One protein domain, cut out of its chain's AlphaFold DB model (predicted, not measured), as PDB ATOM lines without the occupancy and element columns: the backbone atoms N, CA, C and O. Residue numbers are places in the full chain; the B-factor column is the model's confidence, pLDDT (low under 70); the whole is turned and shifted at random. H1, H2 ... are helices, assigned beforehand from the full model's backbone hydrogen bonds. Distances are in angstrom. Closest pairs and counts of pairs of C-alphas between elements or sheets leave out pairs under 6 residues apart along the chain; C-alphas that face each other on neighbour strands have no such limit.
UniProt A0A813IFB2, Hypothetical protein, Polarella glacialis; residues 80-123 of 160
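What this domain is: This is residues 80 to 123 of the 160 residues of the protein "Hypothetical protein" of Polarella glacialis (UniProt A0A813IFB2). Two helices lie side by side as a helical hairpin: H1 runs one way, the chain turns through residues 101 to 108, and the shorter H2 folds back along H1. The printed part has 44 residues with two named helices, H1 then H2, and no named strand; the class is all helix. It is compact, with a radius of gyration of the C-alphas of 10.3 A, and only just flat, spanning 27 by 23 by 13 A.

Where its parts are: H1, residues 85 to 100, begins at C-alpha 85 (170.966, 202.047, 221.328) and is 22.8 A long from first to last C-alpha. H2, residues 109 to 118, is 14.2 A long and ends at C-alpha 118 (162.983, 208.961, 217.898).

How they stand to each other: H1 touches H2 with residues 87 to 94 alone; the closest C-alphas, those of Ala 94 and Arg 111, are 5.2 A apart. The two form a hairpin, at a shallow tilt of 18 degrees, opposite ways. Every O i to N i+4 pair is within hydrogen-bond range in H2, and 10 of 12 in H1.

The domain as a whole: The C-alphas farthest apart, those of Gly 102 and Lys 122, are 28.5 A apart. The printed part has no cut, and the link from H1 to H2 is short, with 8 residues. Mean pLDDT of the printed part is 78.5; residues 85 to 86 and 120 to 123 are under 70.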
ATOM      1  N   GLY A  80     174.246 210.642 213.934       78.62
ATOM      2  CA  GLY A  80     172.896 211.198 214.032       78.62
ATOM      3  C   GLY A  80     172.073 210.609 215.190       78.62
ATOM      4  O   GLY A  80     172.474 209.614 215.797       78.62
ATOM      5  N   PRO A  81     170.872 211.154 215.452       76.19
ATOM      6  CA  PRO A  81     170.026 210.787 216.598       76.19
ATOM      7  C   PRO A  81     169.569 209.319 216.605       76.19
ATOM      8  O   PRO A  81     169.191 208.780 217.640       76.19
ATOM      9  N   LEU A  82     169.625 208.636 215.458       78.00
ATOM     10  CA  LEU A  82     169.283 207.216 215.354       78.00
ATOM     11  C   LEU A  82     170.440 206.265 215.699       78.00
ATOM     12  O   LEU A  82     170.247 205.053 215.720       78.00
ATOM     13  N   ALA A  83     171.634 206.789 215.978       77.44
ATOM     14  CA  ALA A  83     172.774 205.974 216.383       77.44
ATOM     15  C   ALA A  83     172.693 205.502 217.844       77.44
ATOM     16  O   ALA A  83     173.449 204.612 218.243       77.44
ATOM     17  N   ASP A  84     171.769 206.052 218.637       77.12
ATOM     18  CA  ASP A  84     171.540 205.632 220.015       77.12
ATOM     19  C   ASP A  84     170.986 204.202 220.100       77.12
ATOM     20  O   ASP A  84     170.215 203.737 219.257       77.12
ATOM     21  N   LYS A  85     171.354 203.464 221.154       68.56
ATOM     22  CA  LYS A  85     170.966 202.047 221.328       68.56
ATOM     23  C   LYS A  85     169.448 201.820 221.318       68.56
ATOM     24  O   LYS A  85     168.996 200.795 220.818       68.56
ATOM     25  N   ALA A  86     168.666 202.768 221.841       65.50
ATOM     26  CA  ALA A  86     167.204 202.699 221.831       65.50
ATOM     27  C   ALA A  86     166.624 202.866 220.414       65.50
ATOM     28  O   ALA A  86     165.697 202.151 220.040       65.50
ATOM     29  N   ALA A  87     167.213 203.749 219.603       71.50
ATOM     30  CA  ALA A  87     166.825 203.942 218.210       71.50
ATOM     31  C   ALA A  87     167.253 202.775 217.309       71.50
ATOM     32  O   ALA A  87     166.538 202.430 216.372       71.50
ATOM     33  N   ASN A  88     168.359 202.102 217.642       75.81
ATOM     34  CA  ASN A  88     168.810 200.912 216.923       75.81
ATOM     35  C   ASN A  88     167.780 199.771 216.955       75.81
ATOM     36  O   ASN A  88     167.583 199.116 215.937       75.81
ATOM     37  N   ALA A  89     167.094 199.535 218.079       81.25
ATOM     38  CA  ALA A  89     166.101 198.459 218.172       81.25
ATOM     39  C   ALA A  89     164.908 198.681 217.223       81.25
ATOM     40  O   ALA A  89     164.532 197.774 216.477       81.25
ATOM     41  N   GLU A  90     164.359 199.898 217.192       81.50
ATOM     42  CA  GLU A  90     163.289 200.255 216.251       81.50
ATOM     43  C   GLU A  90     163.791 200.315 214.804       81.50
ATOM     44  O   GLU A  90     163.059 199.952 213.884       81.50
ATOM     45  N   LEU A  91     165.060 200.682 214.586       84.81
ATOM     46  CA  LEU A  91     165.680 200.663 213.261       84.81
ATOM     47  C   LEU A  91     165.784 199.234 212.722       84.81
ATOM     48  O   LEU A  91     165.377 198.975 211.591       84.81
ATOM     49  N   PHE A  92     166.248 198.284 213.537       85.56
ATOM     50  CA  PHE A  92     166.281 196.870 213.163       85.56
ATOM     51  C   PHE A  92     164.880 196.309 212.916       85.56
ATOM     52  O   PHE A  92     164.685 195.569 211.952       85.56
ATOM     53  N   ALA A  93     163.891 196.683 213.732       84.94
ATOM     54  CA  ALA A  93     162.504 196.266 213.534       84.94
ATOM     55  C   ALA A  93     161.909 196.818 212.227       84.94
ATOM     56  O   ALA A  93     161.195 196.102 211.519       84.94
ATOM     57  N   ALA A  94     162.228 198.065 211.870       85.44
ATOM     58  CA  ALA A  94     161.838 198.655 210.594       85.44
ATOM     59  C   ALA A  94     162.509 197.939 209.414       85.44
ATOM     60  O   ALA A  94     161.820 197.558 208.469       85.44
ATOM     61  N   ILE A  95     163.820 197.682 209.489       87.06
ATOM     62  CA  ILE A  95     164.564 196.938 208.459       87.06
ATOM     63  C   ILE A  95     163.972 195.537 208.270       87.06
ATOM     64  O   ILE A  95     163.725 195.122 207.138       87.06
ATOM     65  N   ALA A  96     163.684 194.826 209.364       88.56
ATOM     66  CA  ALA A  96     163.066 193.505 209.315       88.56
ATOM     67  C   ALA A  96     161.683 193.550 208.651       88.56
ATOM     68  O   ALA A  96     161.392 192.728 207.785       88.56
ATOM     69  N   CYS A  97     160.857 194.544 208.991       87.75
ATOM     70  CA  CYS A  97     159.545 194.723 208.376       87.75
ATOM     71  C   CYS A  97     159.649 194.971 206.863       87.75
ATOM     72  O   CYS A  97     158.933 194.339 206.086       87.75
ATOM     73  N   VAL A  98     160.558 195.851 206.429       89.88
ATOM     74  CA  VAL A  98     160.771 196.156 205.004       89.88
ATOM     75  C   VAL A  98     161.275 194.921 204.259       89.88
ATOM     76  O   VAL A  98     160.785 194.612 203.173       89.88
ATOM     77  N   SER A  99     162.209 194.180 204.862       87.31
ATOM     78  CA  SER A  99     162.751 192.943 204.297       87.31
ATOM     79  C   SER A  99     161.686 191.856 204.144       87.31
ATOM     80  O   SER A  99     161.704 191.131 203.154       87.31
ATOM     81  N   GLN A 100     160.768 191.729 205.104       87.88
ATOM     82  CA  GLN A 100     159.698 190.726 205.075       87.88
ATOM     83  C   GLN A 100     158.569 191.098 204.110       87.88
ATOM     84  O   GLN A 100     157.955 190.220 203.513       87.88
ATOM     85  N   ASN A 101     158.314 192.394 203.925       85.38
ATOM     86  CA  ASN A 101     157.245 192.899 203.064       85.38
ATOM     87  C   ASN A 101     157.727 193.299 201.659       85.38
ATOM     88  O   ASN A 101     157.020 194.014 200.952       85.38
ATOM     89  N   GLY A 102     158.921 192.860 201.244       77.75
ATOM     90  CA  GLY A 102     159.425 193.065 199.881       77.75
ATOM     91  C   GLY A 102     159.642 194.532 199.496       77.75
ATOM     92  O   GLY A 102     159.510 194.875 198.326       77.75
ATOM     93  N   GLY A 103     159.945 195.404 200.462       71.75
ATOM     94  CA  GLY A 103     160.133 196.839 200.219       71.75
ATOM     95  C   GLY A 103     158.874 197.699 200.381       71.75
ATOM     96  O   GLY A 103     158.950 198.913 200.211       71.75
ATOM     97  N   ASP A 104     157.728 197.104 200.722       76.19
ATOM     98  CA  ASP A 104     156.460 197.822 200.868       76.19
ATOM     99  C   ASP A 104     156.440 198.694 202.139       76.19
ATOM    100  O   ASP A 104     156.221 198.225 203.260       76.19
ATOM    101  N   SER A 105     156.701 199.989 201.952       72.25
ATOM    102  CA  SER A 105     156.805 200.970 203.037       72.25
ATOM    103  C   SER A 105     155.486 201.231 203.772       72.25
ATOM    104  O   SER A 105     155.517 201.612 204.943       72.25
ATOM    105  N   GLU A 106     154.330 200.991 203.140       77.31
ATOM    106  CA  GLU A 106     153.030 201.267 203.764       77.31
ATOM    107  C   GLU A 106     152.709 200.257 204.867       77.31
ATOM    108  O   GLU A 106     152.210 200.627 205.932       77.31
ATOM    109  N   LYS A 107     153.099 198.993 204.672       79.12
ATOM    110  CA  LYS A 107     152.943 197.927 205.678       79.12
ATOM    111  C   LYS A 107     153.824 198.130 206.910       79.12
ATOM    112  O   LYS A 107     153.532 197.588 207.972       79.12
ATOM    113  N   CYS A 108     154.873 198.940 206.782       83.56
ATOM    114  CA  CYS A 108     155.832 199.236 207.844       83.56
ATOM    115  C   CYS A 108     155.701 200.658 208.401       83.56
ATOM    116  O   CYS A 108     156.547 201.090 209.186       83.56
ATOM    117  N   LYS A 109     154.636 201.385 208.034       83.06
ATOM    118  CA  LYS A 109     154.421 202.789 208.405       83.06
ATOM    119  C   LYS A 109     154.517 203.040 209.910       83.06
ATOM    120  O   LYS A 109     155.160 203.991 210.329       83.06
ATOM    121  N   THR A 110     153.989 202.135 210.729       83.75
ATOM    122  CA  THR A 110     154.054 202.243 212.196       83.75
ATOM    123  C   THR A 110     155.486 202.243 212.738       83.75
ATOM    124  O   THR A 110     155.773 202.940 213.710       83.75
ATOM    125  N   ARG A 111     156.401 201.502 212.097       83.12
ATOM    126  CA  ARG A 111     157.830 201.481 212.445       83.12
ATOM    127  C   ARG A 111     158.533 202.754 211.993       83.12
ATOM    128  O   ARG A 111     159.341 203.298 212.740       83.12
ATOM    129  N   PHE A 112     158.182 203.271 210.818       84.19
ATOM    130  CA  PHE A 112     158.701 204.550 210.335       84.19
ATOM    131  C   PHE A 112     158.219 205.739 211.177       84.19
ATOM    132  O   PHE A 112     159.022 206.613 211.487       84.19
ATOM    133  N   ASP A 113     156.965 205.743 211.634       83.06
ATOM    134  CA  ASP A 113     156.432 206.782 212.525       83.06
ATOM    135  C   ASP A 113     157.119 206.756 213.904       83.06
ATOM    136  O   ASP A 113     157.388 207.804 214.498       83.06
ATOM    137  N   ALA A 114     157.438 205.564 214.422       82.31
ATOM    138  CA  ALA A 114     158.201 205.409 215.660       82.31
ATOM    139  C   ALA A 114     159.642 205.925 215.501       82.31
ATOM    140  O   ALA A 114     160.127 206.680 216.347       82.31
ATOM    141  N   LEU A 115     160.298 205.589 214.386       81.88
ATOM    142  CA  LEU A 115     161.627 206.095 214.042       81.88
ATOM    143  C   LEU A 115     161.650 207.611 213.851       81.88
ATOM    144  O   LEU A 115     162.569 208.263 214.337       81.88
ATOM    145  N   ALA A 116     160.638 208.184 213.201       81.56
ATOM    146  CA  ALA A 116     160.515 209.626 213.026       81.56
ATOM    147  C   ALA A 116     160.460 210.345 214.384       81.56
ATOM    148  O   ALA A 116     161.198 211.304 214.609       81.56
ATOM    149  N   LYS A 117     159.665 209.835 215.335       81.88
ATOM    150  CA  LYS A 117     159.611 210.382 216.701       81.88
ATOM    151  C   LYS A 117     160.958 210.294 217.419       81.88
ATOM    152  O   LYS A 117     161.363 211.260 218.060       81.88
ATOM    153  N   LEU A 118     161.660 209.164 217.294       79.19
ATOM    154  CA  LEU A 118     162.983 208.961 217.898       79.19
ATOM    155  C   LEU A 118     164.064 209.844 217.265       79.19
ATOM    156  O   LEU A 118     164.948 210.323 217.967       79.19
ATOM    157  N   ALA A 119     163.955 210.132 215.969       73.19
ATOM    158  CA  ALA A 119     164.814 211.082 215.266       73.19
ATOM    159  C   ALA A 119     164.521 212.554 215.625       73.19
ATOM    160  O   ALA A 119     165.148 213.453 215.071       73.19
ATOM    161  N   GLY A 120     163.564 212.827 216.521       69.38
ATOM    162  CA  GLY A 120     163.175 214.186 216.892       69.38
ATOM    163  C   GLY A 120     162.341 214.902 215.827       69.38
ATOM    164  O   GLY A 120     162.194 216.124 215.894       69.38
ATOM    165  N   TYR A 121     161.774 214.163 214.864       62.44
ATOM    166  CA  TYR A 121     160.860 214.713 213.872       62.44
ATOM    167  C   TYR A 121     159.593 215.196 214.583       62.44
ATOM    168  O   TYR A 121     158.719 214.417 214.965       62.44
ATOM    169  N   LYS A 122     159.498 216.509 214.792       54.69
ATOM    170  CA  LYS A 122     158.221 217.156 215.074       54.69
ATOM    171  C   LYS A 122     157.502 217.225 213.739       54.69
ATOM    172  O   LYS A 122     158.036 217.840 212.819       54.69
ATOM    173  N   GLU A 123     156.333 216.592 213.624       47.75
ATOM    174  CA  GLU A 123     155.447 216.864 212.494       47.75
ATOM    175  C   GLU A 123     155.357 218.383 212.354       47.75
ATOM    176  O   GLU A 123     154.969 219.080 213.297       47.75
TER     177      GLU A 123